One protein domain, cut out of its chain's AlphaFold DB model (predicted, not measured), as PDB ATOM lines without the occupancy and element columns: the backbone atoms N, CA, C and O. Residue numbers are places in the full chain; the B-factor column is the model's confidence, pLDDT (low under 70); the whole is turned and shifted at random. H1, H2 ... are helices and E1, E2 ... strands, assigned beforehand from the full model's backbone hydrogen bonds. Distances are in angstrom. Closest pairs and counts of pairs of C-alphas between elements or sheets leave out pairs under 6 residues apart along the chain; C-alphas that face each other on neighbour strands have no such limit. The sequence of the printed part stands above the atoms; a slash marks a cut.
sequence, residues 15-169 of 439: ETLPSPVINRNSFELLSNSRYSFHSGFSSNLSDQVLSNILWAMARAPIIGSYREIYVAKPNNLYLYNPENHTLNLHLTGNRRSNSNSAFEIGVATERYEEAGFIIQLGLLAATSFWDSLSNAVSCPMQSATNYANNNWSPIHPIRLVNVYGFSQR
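This is residues 15 to 169 of the 439 residues of the protein "Nitroreductase domain-containing protein" of candidate division WOR-3 bacterium (UniProt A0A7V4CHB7). One strongly twisted sheet of six strands curls round helix H2, and the longest helix, H3, packs side by side with H2 on the same face of the sheet. H4 covers part of the opposite face, chiefly at E6, while the small helix H1 sits away from the sheet at the last residues of H3. The printed part has 155 residues with four named helices and six named strands, in the chain order H1 H2 E1 E2 E3 E4 H3 E5 H4 E6. The sheet runs E3 E2 E1 E4 E6 E5, antiparallel throughout, and the class is mixed, helices and strands. The whole is compact, with a radius of gyration of the C-alphas of 14.2 A, and rounded, spanning 40 by 32 by 29 A.

E1, residues 67 to 72, and E4, residues 103 to 109, are antiparallel inner strands, with N 70 and O 106 2.8 A apart, within hydrogen-bond range. E1 also forms a hairpin with E2, residues 76 to 81, where N 78 and O 71 are 2.9 A apart. E2 in turn forms a hairpin with the edge strand E3, residues 86 to 92, where N 88 and O 79 are 2.9 A apart. E1 E2 E3 are a meander, each strand the antiparallel neighbour of the one before, and with E4 back beside E1 the four make a Greek key. On the other side of E4 is E6, residues 158 to 168, with N 162 and O 105 2.9 A apart. E6 is the neighbour of the other edge strand, E5, residues 134 to 140, with N 165 and O 137 3.0 A apart. From edge to edge the strands' lines turn by 119 degrees, and the sheet curls round H2, residues 47 to 57. H3, residues 112 to 127, is on the same face of the sheet as H2. H2 and H3 touch, closest at the C-alphas of Met 57 and Ile 118, 4.6 A apart, and run opposite ways at a shallow tilt of 34.7 degrees, only just short of steep. E4, H3 and E5 are a split strand-helix-strand unit, two strands running the same way with E6 between them, and its crossover is right-handed. H4, residues 142 to 151, is on the opposite face, at a height over the sheet of 8.2 A, and the three helices with the sheet make three layers. H4 comes closest to E6 at the C-alphas of Thr 145 and Val 161, 4.9 A apart. H1, residues 27 to 33, is not on the sheet; it touches H3 with residues 124 to 127 of H3 alone, closest at the C-alphas of Leu 30 and Leu 124, 6.0 A apart, about perpendicular at 80 degrees. In H1, H2, H3 and H4 every O i to N i+4 pair is within hydrogen-bond range.

H1 begins at C-alpha 27, (262.673, 247.722, 310.434), and measures 9.9 A from first to last C-alpha; H2 measures 15.1 A. E1, E2 and E3 measure 16.6 A, 15.5 A and 16.4 A. E4 measures 19.7 A, and H3, from C-alpha 112 at (285.690, 245.107, 308.878), 22.1 A. E5 measures 19.5 A and H4 14.1 A. E6, the longest strand, measures 29.3 A and ends at C-alpha 168, (265.401, 251.141, 330.964).

The two C-alphas farthest apart, those of Ser 65 and Ser 132, are 42.0 A apart. Residues 15 to 26 hold no named element, yet residues 15 to 16 pair, antiparallel, with residues 86 to 87 of E3. The link from H1 to H2, 13 residues, is long. The printed part has no cut, its mean pLDDT is 94.8, and no printed residue is under 70.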
ATOM      1  N   GLU A  15     275.296 223.345 323.608       94.69
ATOM      2  CA  GLU A  15     274.047 223.962 324.075       94.69
ATOM      3  C   GLU A  15     273.117 224.223 322.890       94.69
ATOM      4  O   GLU A  15     273.521 224.796 321.877       94.69
ATOM      5  N   THR A  16     271.855 223.817 323.017       94.62
ATOM      6  CA  THR A  16     270.823 224.121 322.017       94.62
ATOM      7  C   THR A  16     270.198 225.476 322.330       94.62
ATOM      8  O   THR A  16     269.864 225.745 323.483       94.62
ATOM      9  N   LEU A  17     270.033 226.326 321.315       97.44
ATOM     10  CA  LEU A  17     269.321 227.596 321.448       97.44
ATOM     11  C   LEU A  17     267.832 227.410 321.115       97.44
ATOM     12  O   LEU A  17     267.496 226.579 320.264       97.44
ATOM     13  N   PRO A  18     266.920 228.176 321.744       97.81
ATOM     14  CA  PRO A  18     265.517 228.172 321.342       97.81
ATOM     15  C   PRO A  18     265.380 228.632 319.888       97.81
ATOM     16  O   PRO A  18     266.223 229.373 319.384       97.81
ATOM     17  N   SER A  19     264.309 228.228 319.204       96.94
ATOM     18  CA  SER A  19     264.057 228.720 317.849       96.94
ATOM     19  C   SER A  19     263.863 230.248 317.842       96.94
ATOM     20  O   SER A  19     263.210 230.784 318.740       96.94
ATOM     21  N   PRO A  20     264.387 230.963 316.834       96.44
ATOM     22  CA  PRO A  20     264.187 232.402 316.703       96.44
ATOM     23  C   PRO A  20     262.706 232.748 316.533       96.44
ATOM     24  O   PRO A  20     261.987 232.089 315.779       96.44
ATOM     25  N   VAL A  21     262.262 233.812 317.200       96.75
ATOM     26  CA  VAL A  21     260.878 234.308 317.120       96.75
ATOM     27  C   VAL A  21     260.758 235.502 316.175       96.75
ATOM     28  O   VAL A  21     261.718 236.241 315.993       96.75
ATOM     29  N   ILE A  22     259.578 235.713 315.591       95.69
ATOM     30  CA  ILE A  22     259.283 236.902 314.777       95.69
ATOM     31  C   ILE A  22     258.667 237.967 315.681       95.69
ATOM     32  O   ILE A  22     257.611 237.739 316.279       95.69
ATOM     33  N   ASN A  23     259.304 239.133 315.761       93.62
ATOM     34  CA  ASN A  23     258.785 240.267 316.511       93.62
ATOM     35  C   ASN A  23     257.853 241.115 315.635       93.62
ATOM     36  O   ASN A  23     257.892 241.076 314.410       93.62
ATOM     37  N   ARG A  24     256.993 241.917 316.272       91.00
ATOM     38  CA  ARG A  24     256.014 242.778 315.572       91.00
ATOM     39  C   ARG A  24     256.586 244.125 315.121       91.00
ATOM     40  O   ARG A  24     255.846 244.972 314.631       91.00
ATOM     41  N   ASN A  25     257.872 244.357 315.365       90.75
ATOM     42  CA  ASN A  25     258.497 245.653 315.155       90.75
ATOM     43  C   ASN A  25     259.027 245.761 313.721       90.75
ATOM     44  O   ASN A  25     259.817 244.922 313.276       90.75
ATOM     45  N   SER A  26     258.619 246.827 313.033       92.19
ATOM     46  CA  SER A  26     259.111 247.155 311.694       92.19
ATOM     47  C   SER A  26     260.585 247.529 311.699       92.19
ATOM     48  O   SER A  26     261.081 248.070 312.696       92.19
ATOM     49  N   PHE A  27     261.262 247.355 310.571       94.75
ATOM     50  CA  PHE A  27     262.673 247.722 310.434       94.75
ATOM     51  C   PHE A  27     262.943 249.209 310.706       94.75
ATOM     52  O   PHE A  27     263.907 249.546 311.401       94.75
ATOM     53  N   GLU A  28     262.080 250.106 310.227       93.44
ATOM     54  CA  GLU A  28     262.217 251.550 310.434       93.44
ATOM     55  C   GLU A  28     262.081 251.905 311.917       93.44
ATOM     56  O   GLU A  28     262.853 252.711 312.441       93.44
ATOM     57  N   LEU A  29     261.149 251.258 312.623       91.69
ATOM     58  CA  LEU A  29     260.973 251.447 314.062       91.69
ATOM     59  C   LEU A  29     262.217 251.010 314.842       91.69
ATOM     60  O   LEU A  29     262.656 251.735 315.737       91.69
ATOM     61  N   LEU A  30     262.811 249.865 314.497       93.19
ATOM     62  CA  LEU A  30     264.049 249.395 315.128       93.19
ATOM     63  C   LEU A  30     265.220 250.337 314.833       93.19
ATOM     64  O   LEU A  30     265.935 250.727 315.757       93.19
ATOM     65  N   SER A  31     265.363 250.773 313.579       93.00
ATOM     66  CA  SER A  31     266.399 251.728 313.164       93.00
ATOM     67  C   SER A  31     266.290 253.065 313.907       93.00
ATOM     68  O   SER A  31     267.307 253.655 314.264       93.00
ATOM     69  N   ASN A  32     265.068 253.523 314.200       90.00
ATOM     70  CA  ASN A  32     264.815 254.745 314.973       90.00
ATOM     71  C   ASN A  32     265.041 254.596 316.481       90.00
ATOM     72  O   ASN A  32     265.375 255.574 317.153       90.00
ATOM     73  N   SER A  33     264.821 253.397 317.014       88.38
ATOM     74  CA  SER A  33     264.796 253.141 318.459       88.38
ATOM     75  C   SER A  33     266.143 252.681 319.015       88.38
ATOM     76  O   SER A  33     266.316 252.598 320.232       88.38
ATOM     77  N   ARG A  34     267.103 252.365 318.141       87.19
ATOM     78  CA  ARG A  34     268.428 251.888 318.538       87.19
ATOM     79  C   ARG A  34     269.193 252.982 319.284       87.19
ATOM     80  O   ARG A  34     269.486 254.039 318.733       87.19
ATOM     81  N   TYR A  35     269.615 252.674 320.506       84.56
ATOM     82  CA  TYR A  35     270.449 253.538 321.338       84.56
ATOM     83  C   TYR A  35     271.662 252.758 321.863       84.56
ATOM     84  O   TYR A  35     271.534 251.595 322.241       84.56
ATOM     85  N   SER A  36     272.841 253.387 321.895       85.56
ATOM     86  CA  SER A  36     274.060 252.751 322.421       85.56
ATOM     87  C   SER A  36     274.144 252.911 323.938       85.56
ATOM     88  O   SER A  36     274.178 254.036 324.435       85.56
ATOM     89  N   PHE A  37     274.237 251.804 324.675       83.81
ATOM     90  CA  PHE A  37     274.421 251.821 326.130       83.81
ATOM     91  C   PHE A  37     275.816 251.323 326.506       83.81
ATOM     92  O   PHE A  37     276.155 250.171 326.263       83.81
ATOM     93  N   HIS A  38     276.622 252.189 327.121       81.88
ATOM     94  CA  HIS A  38     278.010 251.877 327.491       81.88
ATOM     95  C   HIS A  38     278.155 251.282 328.901       81.88
ATOM     96  O   HIS A  38     279.164 250.651 329.203       81.88
ATOM     97  N   SER A  39     277.167 251.498 329.772       81.25
ATOM     98  CA  SER A  39     277.142 251.026 331.159       81.25
ATOM     99  C   SER A  39     275.713 251.080 331.720       81.25
ATOM    100  O   SER A  39     274.786 251.498 331.021       81.25
ATOM    101  N   GLY A  40     275.525 250.654 332.975       76.06
ATOM    102  CA  GLY A  40     274.238 250.762 333.678       76.06
ATOM    103  C   GLY A  40     273.163 249.785 333.192       76.06
ATOM    104  O   GLY A  40     271.973 250.023 333.391       76.06
ATOM    105  N   PHE A  41     273.571 248.704 332.531       84.19
ATOM    106  CA  PHE A  41     272.706 247.590 332.158       84.19
ATOM    107  C   PHE A  41     272.906 246.407 333.111       84.19
ATOM    108  O   PHE A  41     273.986 246.229 333.674       84.19
ATOM    109  N   SER A  42     271.854 245.613 333.287       85.88
ATOM    110  CA  SER A  42     271.880 244.365 334.054       85.88
ATOM    111  C   SER A  42     272.130 243.155 333.151       85.88
ATOM    112  O   SER A  42     271.918 243.212 331.935       85.88
ATOM    113  N   SER A  43     272.528 242.037 333.758       88.00
ATOM    114  CA  SER A  43     272.818 240.772 333.079       88.00
ATOM    115  C   SER A  43     271.575 239.964 332.681       88.00
ATOM    116  O   SER A  43     271.698 238.823 332.241       88.00
ATOM    117  N   ASN A  44     270.375 240.519 332.848       87.25
ATOM    118  CA  ASN A  44     269.116 239.785 332.729       87.25
ATOM    119  C   ASN A  44     268.572 239.811 331.293       87.25
ATOM    120  O   ASN A  44     267.563 240.456 331.021       87.25
ATOM    121  N   LEU A  45     269.229 239.103 330.371       93.19
ATOM    122  CA  LEU A  45     268.664 238.785 329.054       93.19
ATOM    123  C   LEU A  45     268.401 237.285 328.945       93.19
ATOM    124  O   LEU A  45     269.206 236.475 329.399       93.19
ATOM    125  N   SER A  46     267.279 236.921 328.328       94.38
ATOM    126  CA  SER A  46     266.928 235.521 328.098       94.38
ATOM    127  C   SER A  46     267.745 234.915 326.953       94.38
ATOM    128  O   SER A  46     268.191 235.617 326.040       94.38
ATOM    129  N   ASP A  47     267.857 233.586 326.939       95.75
ATOM    130  CA  ASP A  47     268.456 232.857 325.813       95.75
ATOM    131  C   ASP A  47     267.670 233.058 324.501       95.75
ATOM    132  O   ASP A  47     268.236 232.902 323.421       95.75
ATOM    133  N   GLN A  48     266.397 233.475 324.561       97.38
ATOM    134  CA  GLN A  48     265.631 233.854 323.368       97.38
ATOM    135  C   GLN A  48     266.207 235.102 322.688       97.38
ATOM    136  O   GLN A  48     266.299 235.146 321.461       97.38
ATOM    137  N   VAL A  49     266.630 236.104 323.469       97.12
ATOM    138  CA  VAL A  49     267.274 237.311 322.932       97.12
ATOM    139  C   VAL A  49     268.585 236.927 322.246       97.12
ATOM    140  O   VAL A  49     268.819 237.311 321.101       97.12
ATOM    141  N   LEU A  50     269.412 236.112 322.912       98.25
ATOM    142  CA  LEU A  50     270.661 235.593 322.348       98.25
ATOM    143  C   LEU A  50     270.425 234.801 321.052       98.25
ATOM    144  O   LEU A  50     271.114 235.037 320.060       98.25
ATOM    145  N   SER A  51     269.436 233.904 321.045       98.50
ATOM    146  CA  SER A  51     269.033 233.108 319.878       98.50
ATOM    147  C   SER A  51     268.724 233.988 318.666       98.50
ATOM    148  O   SER A  51     269.356 233.846 317.616       98.50
ATOM    149  N   ASN A  52     267.817 234.959 318.819       98.25
ATOM    150  CA  ASN A  52     267.439 235.871 317.742       98.25
ATOM    151  C   ASN A  52     268.625 236.699 317.232       98.25
ATOM    152  O   ASN A  52     268.770 236.880 316.021       98.25
ATOM    153  N   ILE A  53     269.489 237.173 318.138       98.62
ATOM    154  CA  ILE A  53     270.699 237.921 317.783       98.62
ATOM    155  C   ILE A  53     271.619 237.067 316.909       98.62
ATOM    156  O   ILE A  53     271.969 237.483 315.807       98.62
ATOM    157  N   LEU A  54     271.982 235.864 317.358       98.75
ATOM    158  CA  LEU A  54     272.895 234.979 316.627       98.75
ATOM    159  C   LEU A  54     272.315 234.531 315.285       98.75
ATOM    160  O   LEU A  54     273.022 234.478 314.274       98.75
ATOM    161  N   TRP A  55     271.012 234.256 315.253       98.50
ATOM    162  CA  TRP A  55     270.292 233.909 314.035       98.50
ATOM    163  C   TRP A  55     270.309 235.033 312.992       98.50
ATOM    164  O   TRP A  55     270.508 234.755 311.804       98.50
ATOM    165  N   ALA A  56     270.127 236.284 313.427       98.44
ATOM    166  CA  ALA A  56     270.190 237.456 312.560       98.44
ATOM    167  C   ALA A  56     271.630 237.720 312.095       98.44
ATOM    168  O   ALA A  56     271.875 237.868 310.900       98.44
ATOM    169  N   MET A  57     272.594 237.697 313.021       98.62
ATOM    170  CA  MET A  57     274.025 237.887 312.749       98.62
ATOM    171  C   MET A  57     274.547 236.910 311.684       98.62
ATOM    172  O   MET A  57     275.240 237.321 310.754       98.62
ATOM    173  N   ALA A  58     274.168 235.631 311.756       97.94
ATOM    174  CA  ALA A  58     274.599 234.627 310.783       97.94
ATOM    175  C   ALA A  58     274.049 234.829 309.360       97.94
ATOM    176  O   ALA A  58     274.598 234.252 308.425       97.94
ATOM    177  N   ARG A  59     273.015 235.660 309.173       96.81
ATOM    178  CA  ARG A  59     272.408 235.957 307.862       96.81
ATOM    179  C   ARG A  59     273.010 237.162 307.152       96.81
ATOM    180  O   ARG A  59     272.596 237.480 306.041       96.81
ATOM    181  N   ALA A  60     273.988 237.830 307.760       96.88
ATOM    182  CA  ALA A  60     274.712 238.899 307.085       96.88
ATOM    183  C   ALA A  60     275.372 238.388 305.783       96.88
ATOM    184  O   ALA A  60     275.823 237.238 305.748       96.88
ATOM    185  N   PRO A  61     275.507 239.229 304.738       94.88
ATOM    186  CA  PRO A  61     276.256 238.873 303.531       94.88
ATOM    187  C   PRO A  61     277.678 238.410 303.874       94.88
ATOM    188  O   PRO A  61     278.349 239.069 304.667       94.88
ATOM    189  N   ILE A  62     278.128 237.284 303.312       93.44
ATOM    190  CA  ILE A  62     279.502 236.771 303.472       93.44
ATOM    191  C   ILE A  62     280.364 237.345 302.347       93.44
ATOM    192  O   ILE A  62     279.977 237.258 301.182       93.44
ATOM    193  N   ILE A  63     281.506 237.943 302.684       91.56
ATOM    194  CA  ILE A  63     282.442 238.524 301.705       91.56
ATOM    195  C   ILE A  63     283.829 237.902 301.842       91.56
ATOM    196  O   ILE A  63     284.540 237.767 300.849       91.56
ATOM    197  N   GLY A  64     284.227 237.572 303.069       92.19
ATOM    198  CA  GLY A  64     285.493 236.920 303.359       92.19
ATOM    199  C   GLY A  64     285.456 235.406 303.191       92.19
ATOM    200  O   GLY A  64     284.421 234.785 302.946       92.19
ATOM    201  N   SER A  65     286.628 234.816 303.381       95.50
ATOM    202  CA  SER A  65     286.835 233.365 303.407       95.50
ATOM    203  C   SER A  65     286.393 232.694 304.714       95.50
ATOM    204  O   SER A  65     286.210 231.479 304.744       95.50
ATOM    205  N   TYR A  66     286.200 233.466 305.790       97.00
ATOM    206  CA  TYR A  66     285.781 232.959 307.095       97.00
ATOM    207  C   TYR A  66     284.838 233.914 307.830       97.00
ATOM    208  O   TYR A  66     284.908 235.141 307.693       97.00
ATOM    209  N   ARG A  67     283.993 233.313 308.674       97.88
ATOM    210  CA  ARG A  67     283.134 233.981 309.651       97.88
ATOM    211  C   ARG A  67     283.017 233.111 310.892       97.88
ATOM    212  O   ARG A  67     282.512 231.995 310.820       97.88
ATOM    213  N   GLU A  68     283.393 233.666 312.031       98.56
ATOM    214  CA  GLU A  68     283.258 233.019 313.335       98.56
ATOM    215  C   GLU A  68     282.514 233.960 314.278       98.56
ATOM    216  O   GLU A  68     282.788 235.163 314.329       98.56
ATOM    217  N   ILE A  69     281.552 233.413 315.017       98.81
ATOM    218  CA  ILE A  69     280.759 234.163 315.990       98.81
ATOM    219  C   ILE A  69     280.973 233.512 317.354       98.81
ATOM    220  O   ILE A  69     280.506 232.404 317.612       98.81
ATOM    221  N   TYR A  70     281.699 234.213 318.215       98.88
ATOM    222  CA  TYR A  70     282.011 233.795 319.573       98.88
ATOM    223  C   TYR A  70     281.013 234.390 320.558       98.88
ATOM    224  O   TYR A  70     280.647 235.558 320.431       98.88
ATOM    225  N   VAL A  71     280.612 233.617 321.564       98.75
ATOM    226  CA  VAL A  71     279.621 234.019 322.568       98.75
ATOM    227  C   VAL A  71     280.178 233.784 323.964       98.75
ATOM    228  O   VAL A  71     280.302 232.642 324.400       98.75
ATOM    229  N   ALA A  72     280.504 234.853 324.683       98.50
ATOM    230  CA  ALA A  72     280.907 234.777 326.081       98.50
ATOM    231  C   ALA A  72     279.674 234.914 326.987       98.50
ATOM    232  O   ALA A  72     279.074 235.987 327.074       98.50
ATOM    233  N   LYS A  73     279.311 233.829 327.678       97.25
ATOM    234  CA  LYS A  73     278.283 233.782 328.734       97.25
ATOM    235  C   LYS A  73     278.963 233.831 330.117       97.25
ATOM    236  O   LYS A  73     280.188 233.723 330.203       97.25
ATOM    237  N   PRO A  74     278.210 233.971 331.227       96.19
ATOM    238  CA  PRO A  74     278.793 233.963 332.570       96.19
ATOM    239  C   PRO A  74     279.613 232.714 332.903       96.19
ATOM    240  O   PRO A  74     280.560 232.818 333.673       96.19
ATOM    241  N   ASN A  75     279.282 231.561 332.315       95.12
ATOM    242  CA  ASN A  75     279.914 230.295 332.682       95.12
ATOM    243  C   ASN A  75     281.009 229.854 331.715       95.12
ATOM    244  O   ASN A  75     281.964 229.233 332.163       95.12
ATOM    245  N   ASN A  76     280.877 230.150 330.420       97.81
ATOM    246  CA  ASN A  76     281.779 229.663 329.380       97.81
ATOM    247  C   ASN A  76     281.793 230.608 328.168       97.81
ATOM    248  O   ASN A  76     280.935 231.482 328.011       97.81
ATOM    249  N   LEU A  77     282.742 230.360 327.275       98.44
ATOM    250  CA  LEU A  77     282.837 230.921 325.938       98.44
ATOM    251  C   LEU A  77     282.522 229.839 324.908       98.44
ATOM    252  O   LEU A  77     283.046 228.727 324.987       98.44
ATOM    253  N   TYR A  78     281.712 230.186 323.918       98.75
ATOM    254  CA  TYR A  78     281.246 229.267 322.887       98.75
ATOM    255  C   TYR A  78     281.561 229.790 321.492       98.75
ATOM    256  O   TYR A  78     281.655 231.000 321.282       98.75
ATOM    257  N   LEU A  79     281.645 228.870 320.537       98.56
ATOM    258  CA  LEU A  79     281.568 229.145 319.111       98.56
ATOM    259  C   LEU A  79     280.157 228.793 318.624       98.56
ATOM    260  O   LEU A  79     279.672 227.682 318.847       98.56
ATOM    261  N   TYR A  80     279.481 229.738 317.980       98.75
ATOM    262  CA  TYR A  80     278.137 229.524 317.454       98.75
ATOM    263  C   TYR A  80     278.172 228.743 316.135       98.75
ATOM    264  O   TYR A  80     278.869 229.127 315.197       98.75
ATOM    265  N   ASN A  81     277.383 227.669 316.059       98.12
ATOM    266  CA  ASN A  81     277.152 226.899 314.844       98.12
ATOM    267  C   ASN A  81     275.811 227.324 314.206       98.12
ATOM    268  O   ASN A  81     274.748 226.972 314.731       98.12
ATOM    269  N   PRO A  82     275.830 228.045 313.069       96.75
ATOM    270  CA  PRO A  82     274.612 228.525 312.425       96.75
ATOM    271  C   PRO A  82     273.790 227.429 311.734       96.75
ATOM    272  O   PRO A  82     272.594 227.641 311.542       96.75
ATOM    273  N   GLU A  83     274.383 226.288 311.370       95.69
ATOM    274  CA  GLU A  83     273.683 225.197 310.668       95.69
ATOM    275  C   GLU A  83     272.681 224.499 311.586       95.69
ATOM    276  O   GLU A  83     271.538 224.258 311.207       95.69
ATOM    277  N   ASN A  84     273.108 224.236 312.822       96.00
ATOM    278  CA  ASN A  84     272.303 223.541 313.825       96.00
ATOM    279  C   ASN A  84     271.662 224.491 314.841       96.00
ATOM    280  O   ASN A  84     270.886 224.051 315.683       96.00
ATOM    281  N   HIS A  85     271.987 225.786 314.775       97.25
ATOM    282  CA  HIS A  85     271.567 226.786 315.751       97.25
ATOM    283  C   HIS A  85     271.973 226.405 317.192       97.25
ATOM    284  O   HIS A  85     271.177 226.459 318.131       97.25
ATOM    285  N   THR A  86     273.235 226.005 317.368       98.12
ATOM    286  CA  THR A  86     273.798 225.544 318.652       98.12
ATOM    287  C   THR A  86     275.037 226.339 319.055       98.12
ATOM    288  O   THR A  86     275.682 226.991 318.233       98.12
ATOM    289  N   LEU A  87     275.397 226.269 320.336       98.50
ATOM    290  CA  LEU A  87     276.653 226.785 320.873       98.50
ATOM    291  C   LEU A  87     277.585 225.618 321.204       98.50
ATOM    292  O   LEU A  87     277.265 224.786 322.051       98.50
ATOM    293  N   ASN A  88     278.747 225.580 320.561       97.88
ATOM    294  CA  ASN A  88     279.793 224.605 320.847       97.88
ATOM    295  C   ASN A  88     280.756 225.204 321.869       97.88
ATOM    296  O   ASN A  88     281.256 226.310 321.660       97.88
ATOM    297  N   LEU A  89     281.021 224.500 322.968       97.81
ATOM    298  CA  LEU A  89     281.972 224.967 323.976       97.81
ATOM    299  C   LEU A  89     283.352 225.212 323.344       97.81
ATOM    300  O   LEU A  89     283.933 224.310 322.744       97.81
ATOM    301  N   HIS A  90     283.870 226.431 323.507       97.50
ATOM    302  CA  HIS A  90     285.196 226.837 323.035       97.50
ATOM    303  C   HIS A  90     286.192 226.928 324.195       97.50
ATOM    304  O   HIS A  90     287.247 226.306 324.148       97.50
ATOM    305  N   LEU A  91     285.843 227.643 325.270       97.81
ATOM    306  CA  LEU A  91     286.628 227.700 326.511       97.81
ATOM    307  C   LEU A  91     285.712 227.711 327.732       97.81
ATOM    308  O   LEU A  91     284.639 228.312 327.713       97.81
ATOM    309  N   THR A  92     286.170 227.115 328.830       97.38
ATOM    310  CA  THR A  92     285.457 227.175 330.107       97.38
ATOM    311  C   THR A  92     285.726 228.477 330.866       97.38
ATOM    312  O   THR A  92     286.754 229.148 330.673       97.38
ATOM    313  N   GLY A  93     284.796 228.818 331.759       96.69
ATOM    314  CA  GLY A  93     284.874 229.971 332.655       96.69
ATOM    315  C   GLY A  93     284.289 231.257 332.066       96.69
ATOM    316  O   GLY A  93     284.067 231.382 330.862       96.69
ATOM    317  N   ASN A  94     284.060 232.248 332.931       97.25
ATOM    318  CA  ASN A  94     283.597 233.566 332.508       97.25
ATOM    319  C   ASN A  94     284.679 234.265 331.673       97.25
ATOM    320  O   ASN A  94     285.727 234.640 332.201       97.25
ATOM    321  N   ARG A  95     284.415 234.465 330.381       97.56
ATOM    322  CA  ARG A  95     285.315 235.182 329.461       97.56
ATOM    323  C   ARG A  95     284.791 236.557 329.064       97.56
ATOM    324  O   ARG A  95     285.275 237.131 328.100       97.56
ATOM    325  N   ARG A  96     283.786 237.095 329.750       97.25
ATOM    326  CA  ARG A  96     283.256 238.426 329.427       97.25
ATOM    327  C   ARG A  96     284.205 239.502 329.943       97.25
ATOM    328  O   ARG A  96     284.683 239.412 331.073       97.25
ATOM    329  N   SER A  97     284.432 240.534 329.139       96.62
ATOM    330  CA  SER A  97     285.190 241.723 329.541       96.62
ATOM    331  C   SER A  97     284.459 242.557 330.602       96.62
ATOM    332  O   SER A  97     285.090 243.225 331.421       96.62
ATOM    333  N   ASN A  98     283.124 242.500 330.611       93.62
ATOM    334  CA  ASN A  98     282.253 243.178 331.559       93.62
ATOM    335  C   ASN A  98     281.336 242.164 332.260       93.62
ATOM    336  O   ASN A  98     280.422 241.608 331.646       93.62
ATOM    337  N   SER A  99     281.529 241.963 333.564       89.88
ATOM    338  CA  SER A  99     280.750 241.012 334.371       89.88
ATOM    339  C   SER A  99     279.260 241.360 334.495       89.88
ATOM    340  O   SER A  99     278.460 240.446 334.704       89.88
ATOM    341  N   ASN A 100     278.885 242.631 334.305       91.25
ATOM    342  CA  ASN A 100     277.498 243.114 334.370       91.25
ATOM    343  C   ASN A 100     276.720 242.931 333.058       91.25
ATOM    344  O   ASN A 100     275.507 243.127 333.033       91.25
ATOM    345  N   SER A 101     277.393 242.574 331.957       95.25
ATOM    346  CA  SER A 101     276.705 242.194 330.716       95.25
ATOM    347  C   SER A 101     275.843 240.942 330.933       95.25
ATOM    348  O   SER A 101     276.019 240.222 331.910       95.25
ATOM    349  N   ALA A 102     274.900 240.647 330.048       96.00
ATOM    350  CA  ALA A 102     274.280 239.322 330.011       96.00
ATOM    351  C   ALA A 102     275.206 238.340 329.280       96.00
ATOM    352  O   ALA A 102     275.508 237.249 329.761       96.00
ATOM    353  N   PHE A 103     275.709 238.783 328.131       97.56
ATOM    354  CA  PHE A 103     276.666 238.080 327.293       97.56
ATOM    355  C   PHE A 103     277.390 239.079 326.383       97.56
ATOM    356  O   PHE A 103     276.940 240.211 326.174       97.56
ATOM    357  N   GLU A 104     278.512 238.646 325.821       98.38
ATOM    358  CA  GLU A 104     279.266 239.388 324.810       98.38
ATOM    359  C   GLU A 104     279.380 238.538 323.551       98.38
ATOM    360  O   GLU A 104     279.594 237.329 323.641       98.38
ATOM    361  N   ILE A 105     279.236 239.158 322.381       98.81
ATOM    362  CA  ILE A 105     279.344 238.458 321.099       98.81
ATOM    363  C   ILE A 105     280.456 239.091 320.279       98.81
ATOM    364  O   ILE A 105     280.371 240.266 319.915       98.81
ATOM    365  N   GLY A 106     281.494 238.310 319.999       98.69
ATOM    366  CA  GLY A 106     282.627 238.701 319.167       98.69
ATOM    367  C   GLY A 106     282.505 238.120 317.770       98.69
ATOM    368  O   GLY A 106     282.151 236.954 317.613       98.69
ATOM    369  N   VAL A 107     282.814 238.925 316.757       98.69
ATOM    370  CA  VAL A 107     282.820 238.486 315.358       98.69
ATOM    371  C   VAL A 107     284.242 238.487 314.820       98.69
ATOM    372  O   VAL A 107     284.916 239.518 314.854       98.69
ATOM    373  N   ALA A 108     284.705 237.342 314.327       98.62
ATOM    374  CA  ALA A 108     285.936 237.253 313.556       98.62
ATOM    375  C   ALA A 108     285.582 237.078 312.079       98.62
ATOM    376  O   ALA A 108     284.869 236.154 311.687       98.62
ATOM    377  N   THR A 109     286.059 238.015 311.268       98.38
ATOM    378  CA  THR A 109     285.868 238.055 309.818       98.38
ATOM    379  C   THR A 109     287.131 238.589 309.167       98.38
ATOM    380  O   THR A 109     287.913 239.330 309.776       98.38
ATOM    381  N   GLU A 110     287.313 238.274 307.891       97.31
ATOM    382  CA  GLU A 110     288.438 238.799 307.122       97.31
ATOM    383  C   GLU A 110     288.391 240.331 307.019       97.31
ATOM    384  O   GLU A 110     289.418 241.004 307.118       97.31
ATOM    385  N   ARG A 111     287.178 240.884 306.888       96.38
ATOM    386  CA  ARG A 111     286.922 242.295 306.595       96.38
ATOM    387  C   ARG A 111     286.113 242.996 307.684       96.38
ATOM    388  O   ARG A 111     285.169 242.422 308.228       96.38
ATOM    389  N   TYR A 112     286.431 244.265 307.934       97.88
ATOM    390  CA  TYR A 112     285.690 245.107 308.878       97.88
ATOM    391  C   TYR A 112     284.303 245.489 308.354       97.88
ATOM    392  O   TYR A 112     283.370 245.566 309.140       97.88
ATOM    393  N   GLU A 113     284.123 245.654 307.045       98.19
ATOM    394  CA  GLU A 113     282.807 245.922 306.457       98.19
ATOM    395  C   GLU A 113     281.824 244.772 306.754       98.19
ATOM    396  O   GLU A 113     280.680 245.011 307.140       98.19
ATOM    397  N   GLU A 114     282.297 243.520 306.674       98.25
ATOM    398  CA  GLU A 114     281.500 242.336 307.015       98.25
ATOM    399  C   GLU A 114     281.188 242.267 308.516       98.25
ATOM    400  O   GLU A 114     280.043 242.021 308.895       98.25
ATOM    401  N   ALA A 115     282.167 242.553 309.384       98.38
ATOM    402  CA  ALA A 115     281.913 242.676 310.821       98.38
ATOM    403  C   ALA A 115     280.850 243.750 311.112       98.38
ATOM    404  O   ALA A 115     279.993 243.555 311.974       98.38
ATOM    405  N   GLY A 116     280.868 244.848 310.347       98.31
ATOM    406  CA  GLY A 116     279.836 245.875 310.362       98.31
ATOM    407  C   GLY A 116     278.453 245.290 310.070       98.31
ATOM    408  O   GLY A 116     277.542 245.421 310.889       98.31
ATOM    409  N   PHE A 117     278.299 244.568 308.955       98.50
ATOM    410  CA  PHE A 117     277.027 243.925 308.598       98.50
ATOM    411  C   PHE A 117     276.477 243.060 309.724       98.50
ATOM    412  O   PHE A 117     275.337 243.237 310.149       98.50
ATOM    413  N   ILE A 118     277.313 242.148 310.219       98.62
ATOM    414  CA  ILE A 118     276.934 241.172 311.236       98.62
ATOM    415  C   ILE A 118     276.475 241.892 312.506       98.62
ATOM    416  O   ILE A 118     275.388 241.622 313.016       98.62
ATOM    417  N   ILE A 119     277.272 242.839 313.004       98.25
ATOM    418  CA  ILE A 119     276.967 243.533 314.256       98.25
ATOM    419  C   ILE A 119     275.689 244.362 314.125       98.25
ATOM    420  O   ILE A 119     274.865 244.311 315.033       98.25
ATOM    421  N   GLN A 120     275.466 245.063 313.009       97.94
ATOM    422  CA  GLN A 120     274.228 245.828 312.816       97.94
ATOM    423  C   GLN A 120     272.980 244.940 312.876       97.94
ATOM    424  O   GLN A 120     272.001 245.320 313.516       97.94
ATOM    425  N   LEU A 121     273.013 243.742 312.281       98.19
ATOM    426  CA  LEU A 121     271.896 242.798 312.392       98.19
ATOM    427  C   LEU A 121     271.673 242.351 313.841       98.19
ATOM    428  O   LEU A 121     270.531 242.300 314.292       98.19
ATOM    429  N   GLY A 122     272.747 242.091 314.590       97.94
ATOM    430  CA  GLY A 122     272.657 241.763 316.015       97.94
ATOM    431  C   GLY A 122     272.080 242.904 316.860       97.94
ATOM    432  O   GLY A 122     271.247 242.668 317.734       97.94
ATOM    433  N   LEU A 123     272.455 244.151 316.562       96.44
ATOM    434  CA  LEU A 123     271.929 245.345 317.229       96.44
ATOM    435  C   LEU A 123     270.422 245.507 317.016       96.44
ATOM    436  O   LEU A 123     269.691 245.757 317.974       96.44
ATOM    437  N   LEU A 124     269.952 245.358 315.777       96.38
ATOM    438  CA  LEU A 124     268.529 245.457 315.449       96.38
ATOM    439  C   LEU A 124     267.734 244.288 316.043       96.38
ATOM    440  O   LEU A 124     266.674 244.513 316.626       96.38
ATOM    441  N   ALA A 125     268.278 243.067 315.987       96.94
ATOM    442  CA  ALA A 125     267.672 241.891 316.605       96.94
ATOM    443  C   ALA A 125     267.501 242.079 318.113       96.94
ATOM    444  O   ALA A 125     266.408 241.872 318.623       96.94
ATOM    445  N   ALA A 126     268.532 242.549 318.822       95.56
ATOM    446  CA  ALA A 126     268.415 242.877 320.240       95.56
ATOM    447  C   ALA A 126     267.363 243.968 320.474       95.56
ATOM    448  O   ALA A 126     266.474 243.802 321.299       95.56
ATOM    449  N   THR A 127     267.414 245.047 319.689       92.94
ATOM    450  CA  THR A 127     266.480 246.178 319.797       92.94
ATOM    451  C   THR A 127     265.021 245.743 319.634       92.94
ATOM    452  O   THR A 127     264.143 246.371 320.211       92.94
ATOM    453  N   SER A 128     264.738 244.653 318.914       93.56
ATOM    454  CA  SER A 128     263.376 244.124 318.767       93.56
ATOM    455  C   SER A 128     262.759 243.573 320.060       93.56
ATOM    456  O   SER A 128     261.534 243.481 320.140       93.56
ATOM    457  N   PHE A 129     263.579 243.282 321.077       92.69
ATOM    458  CA  PHE A 129     263.148 242.834 322.400       92.69
ATOM    459  C   PHE A 129     263.062 244.014 323.369       92.69
ATOM    460  O   PHE A 129     264.021 244.360 324.067       92.69
ATOM    461  N   TRP A 130     261.878 244.609 323.438       87.12
ATOM    462  CA  TRP A 130     261.516 245.571 324.473       87.12
ATOM    463  C   TRP A 130     260.140 245.269 325.049       87.12
ATOM    464  O   TRP A 130     259.297 244.641 324.408       87.12
ATOM    465  N   ASP A 131     259.900 245.786 326.243       80.38
ATOM    466  CA  ASP A 131     258.576 245.915 326.831       80.38
ATOM    467  C   ASP A 131     258.241 247.400 327.063       80.38
ATOM    468  O   ASP A 131     258.856 248.308 326.488       80.38
ATOM    469  N   SER A 132     257.209 247.672 327.863       73.25
ATOM    470  CA  SER A 132     256.785 249.039 328.166       73.25
ATOM    471  C   SER A 132     257.817 249.845 328.964       73.25
ATOM    472  O   SER A 132     257.752 251.071 328.935       73.25
ATOM    473  N   LEU A 133     258.746 249.198 329.674       77.25
ATOM    474  CA  LEU A 133     259.653 249.839 330.635       77.25
ATOM    475  C   LEU A 133     261.136 249.683 330.274       77.25
ATOM    476  O   LEU A 133     261.978 250.461 330.728       77.25
ATOM    477  N   SER A 134     261.479 248.689 329.466       82.75
ATOM    478  CA  SER A 134     262.850 248.222 329.314       82.75
ATOM    479  C   SER A 134     263.112 247.590 327.956       82.75
ATOM    480  O   SER A 134     262.195 247.222 327.223       82.75
ATOM    481  N   ASN A 135     264.385 247.522 327.587       89.38
ATOM    482  CA  ASN A 135     264.822 246.952 326.326       89.38
ATOM    483  C   ASN A 135     266.154 246.220 326.471       89.38
ATOM    484  O   ASN A 135     266.993 246.558 327.313       89.38
ATOM    485  N   ALA A 136     266.364 245.229 325.605       92.31
ATOM    486  CA  ALA A 136     267.702 244.733 325.361       92.31
ATOM    487  C   ALA A 136     268.526 245.859 324.728       92.31
ATOM    488  O   ALA A 136     268.140 246.486 323.735       92.31
ATOM    489  N   VAL A 137     269.661 246.141 325.349       90.88
ATOM    490  CA  VAL A 137     270.574 247.206 324.960       90.88
ATOM    491  C   VAL A 137     271.933 246.625 324.664       90.88
ATOM    492  O   VAL A 137     272.283 245.529 325.108       90.88
ATOM    493  N   SER A 138     272.712 247.370 323.894       92.75
ATOM    494  CA  SER A 138     274.047 246.929 323.550       92.75
ATOM    495  C   SER A 138     274.951 248.070 323.121       92.75
ATOM    496  O   SER A 138     274.499 249.192 322.853       92.75
ATOM    497  N   CYS A 139     276.244 247.778 323.079       91.56
ATOM    498  CA  CYS A 139     277.233 248.661 322.497       91.56
ATOM    499  C   CYS A 139     278.395 247.863 321.900       91.56
ATOM    500  O   CYS A 139     279.007 247.051 322.603       91.56
ATOM    501  N   PRO A 140     278.777 248.148 320.643       93.88
ATOM    502  CA  PRO A 140     280.061 247.718 320.114       93.88
ATOM    503  C   PRO A 140     281.192 248.404 320.891       93.88
ATOM    504  O   PRO A 140     281.198 249.632 321.009       93.88
ATOM    505  N   MET A 141     282.135 247.640 321.449       94.12
ATOM    506  CA  MET A 141     283.173 248.178 322.339       94.12
ATOM    507  C   MET A 141     284.571 247.712 321.936       94.12
ATOM    508  O   MET A 141     284.881 246.525 321.988       94.12
ATOM    509  N   GLN A 142     285.459 248.664 321.630       94.81
ATOM    510  CA  GLN A 142     286.860 248.364 321.313       94.81
ATOM    511  C   GLN A 142     287.598 247.711 322.491       94.81
ATOM    512  O   GLN A 142     288.419 246.822 322.284       94.81
ATOM    513  N   SER A 143     287.305 248.121 323.729       96.25
ATOM    514  CA  SER A 143     287.899 247.504 324.920       96.25
ATOM    515  C   SER A 143     287.527 246.024 325.040       96.25
ATOM    516  O   SER A 143     288.402 245.205 325.315       96.25
ATOM    517  N   ALA A 144     286.269 245.672 324.759       97.50
ATOM    518  CA  ALA A 144     285.809 244.287 324.724       97.50
ATOM    519  C   ALA A 144     286.466 243.507 323.572       97.50
ATOM    520  O   ALA A 144     286.917 242.384 323.776       97.50
ATOM    521  N   THR A 145     286.630 244.120 322.393       98.38
ATOM    522  CA  THR A 145     287.380 243.529 321.268       98.38
ATOM    523  C   THR A 145     288.833 243.219 321.634       98.38
ATOM    524  O   THR A 145     289.326 242.128 321.348       98.38
ATOM    525  N   ASN A 146     289.529 244.158 322.279       98.31
ATOM    526  CA  ASN A 146     290.913 243.961 322.715       98.31
ATOM    527  C   ASN A 146     290.999 242.848 323.766       98.31
ATOM    528  O   ASN A 146     291.864 241.980 323.680       98.31
ATOM    529  N   TYR A 147     290.076 242.848 324.733       98.56
ATOM    530  CA  TYR A 147     289.983 241.790 325.732       98.56
ATOM    531  C   TYR A 147     289.775 240.422 325.074       98.56
ATOM    532  O   TYR A 147     290.499 239.483 325.389       98.56
ATOM    533  N   ALA A 148     288.834 240.316 324.136       98.69
ATOM    534  CA  ALA A 148     288.507 239.069 323.462       98.69
ATOM    535  C   ALA A 148     289.703 238.502 322.687       98.69
ATOM    536  O   ALA A 148     290.068 237.348 322.888       98.69
ATOM    537  N   ASN A 149     290.400 239.324 321.898       98.62
ATOM    538  CA  ASN A 149     291.605 238.877 321.189       98.62
ATOM    539  C   ASN A 149     292.713 238.368 322.131       98.62
ATOM    540  O   ASN A 149     293.458 237.469 321.758       98.62
ATOM    541  N   ASN A 150     292.786 238.886 323.361       98.56
ATOM    542  CA  ASN A 150     293.781 238.462 324.348       98.56
ATOM    543  C   ASN A 150     293.348 237.252 325.194       98.56
ATOM    544  O   ASN A 150     294.204 236.573 325.753       98.56
ATOM    545  N   ASN A 151     292.042 236.993 325.338       98.50
ATOM    546  CA  ASN A 151     291.522 236.065 326.356       98.50
ATOM    547  C   ASN A 151     290.606 234.959 325.814       98.50
ATOM    548  O   ASN A 151     290.276 234.037 326.561       98.50
ATOM    549  N   TRP A 152     290.141 235.063 324.567       98.50
ATOM    550  CA  TRP A 152     289.192 234.114 323.972       98.50
ATOM    551  C   TRP A 152     289.880 233.039 323.135       98.50
ATOM    552  O   TRP A 152     289.214 232.102 322.710       98.50
ATOM    553  N   SER A 153     291.190 233.162 322.896       98.25
ATOM    554  CA  SER A 153     291.959 232.276 322.010       98.25
ATOM    555  C   SER A 153     291.222 231.998 320.686       98.25
ATOM    556  O   SER A 153     290.951 230.834 320.381       98.25
ATOM    557  N   PRO A 154     290.797 233.040 319.944       97.88
ATOM    558  CA  PRO A 154     290.045 232.831 318.718       97.88
ATOM    559  C   PRO A 154     290.958 232.279 317.614       97.88
ATOM    560  O   PRO A 154     292.167 232.517 317.626       97.88
ATOM    561  N   ILE A 155     290.379 231.553 316.655       98.12
ATOM    562  CA  ILE A 155     291.123 231.026 315.500       98.12
ATOM    563  C   ILE A 155     291.554 232.195 314.610       98.12
ATOM    564  O   ILE A 155     292.711 232.269 314.195       98.12
ATOM    565  N   HIS A 156     290.642 233.142 314.376       98.56
ATOM    566  CA  HIS A 156     290.915 234.372 313.643       98.56
ATOM    567  C   HIS A 156     290.728 235.629 314.509       98.56
ATOM    568  O   HIS A 156     289.966 235.614 315.476       98.56
ATOM    569  N   PRO A 157     291.372 236.763 314.165       98.25
ATOM    570  CA  PRO A 157     291.219 238.001 314.922       98.25
ATOM    571  C   PRO A 157     289.761 238.470 314.998       98.25
ATOM    572  O   PRO A 157     289.096 238.678 313.978       98.25
ATOM    573  N   ILE A 158     289.288 238.722 316.217       98.62
ATOM    574  CA  ILE A 158     287.971 239.301 316.467       98.62
ATOM    575  C   ILE A 158     288.013 240.775 316.066       98.62
ATOM    576  O   ILE A 158     288.810 241.559 316.587       98.62
ATOM    577  N   ARG A 159     287.143 241.156 315.130       98.06
ATOM    578  CA  ARG A 159     287.054 242.509 314.562       98.06
ATOM    579  C   ARG A 159     286.242 243.453 315.425       98.06
ATOM    580  O   ARG A 159     286.561 244.638 315.498       98.06
ATOM    581  N   LEU A 160     285.198 242.939 316.069       97.94
ATOM    582  CA  LEU A 160     284.355 243.720 316.959       97.94
ATOM    583  C   LEU A 160     283.648 242.819 317.967       97.94
ATOM    584  O   LEU A 160     283.210 241.723 317.619       97.94
ATOM    585  N   VAL A 161     283.509 243.301 319.199       98.31
ATOM    586  CA  VAL A 161     282.661 242.687 320.223       98.31
ATOM    587  C   VAL A 161     281.501 243.616 320.533       98.31
ATOM    588  O   VAL A 161     281.701 244.803 320.803       98.31
ATOM    589  N   ASN A 162     280.290 243.067 320.505       97.19
ATOM    590  CA  ASN A 162     279.105 243.730 321.018       97.19
ATOM    591  C   ASN A 162     278.790 243.214 322.424       97.19
ATOM    592  O   ASN A 162     278.706 242.004 322.649       97.19
ATOM    593  N   VAL A 163     278.625 244.140 323.363       97.06
ATOM    594  CA  VAL A 163     278.305 243.844 324.762       97.06
ATOM    595  C   VAL A 163     276.812 244.047 324.950       97.06
ATOM    596  O   VAL A 163     276.319 245.140 324.679       97.06
ATOM    597  N   TYR A 164     276.094 243.016 325.397       96.56
ATOM    598  CA  TYR A 164     274.641 243.058 325.558       96.56
ATOM    599  C   TYR A 164     274.239 243.068 327.029       96.56
ATOM    600  O   TYR A 164     274.868 242.428 327.873       96.56
ATOM    601  N   GLY A 165     273.147 243.758 327.330       94.69
ATOM    602  CA  GLY A 165     272.523 243.759 328.646       94.69
ATOM    603  C   GLY A 165     271.098 244.291 328.584       94.69
ATOM    604  O   GLY A 165     270.540 244.497 327.507       94.69
ATOM    605  N   PHE A 166     270.505 244.524 329.745       90.94
ATOM    606  CA  PHE A 166     269.129 244.992 329.870       90.94
ATOM    607  C   PHE A 166     269.077 246.336 330.596       90.94
ATOM    608  O   PHE A 166     269.674 246.476 331.669       90.94
ATOM    609  N   SER A 167     268.397 247.333 330.025       90.12
ATOM    610  CA  SER A 167     268.287 248.673 330.620       90.12
ATOM    611  C   SER A 167     266.901 249.282 330.417       90.12
ATOM    612  O   SER A 167     266.074 248.757 329.672       90.12
ATOM    613  N   GLN A 168     266.643 250.393 331.111       86.50
ATOM    614  CA  GLN A 168     265.401 251.141 330.964       86.50
ATOM    615  C   GLN A 168     265.313 251.768 329.577       86.50
ATOM    616  O   GLN A 168     266.266 252.378 329.074       86.50
ATOM    617  N   ARG A 169     264.125 251.657 328.987       79.44
ATOM    618  CA  ARG A 169     263.858 252.198 327.664       79.44
ATOM    619  C   ARG A 169     263.880 253.722 327.723       79.44
ATOM    620  O   ARG A 169     263.230 254.339 328.562       79.44
TER     621      ARG A 169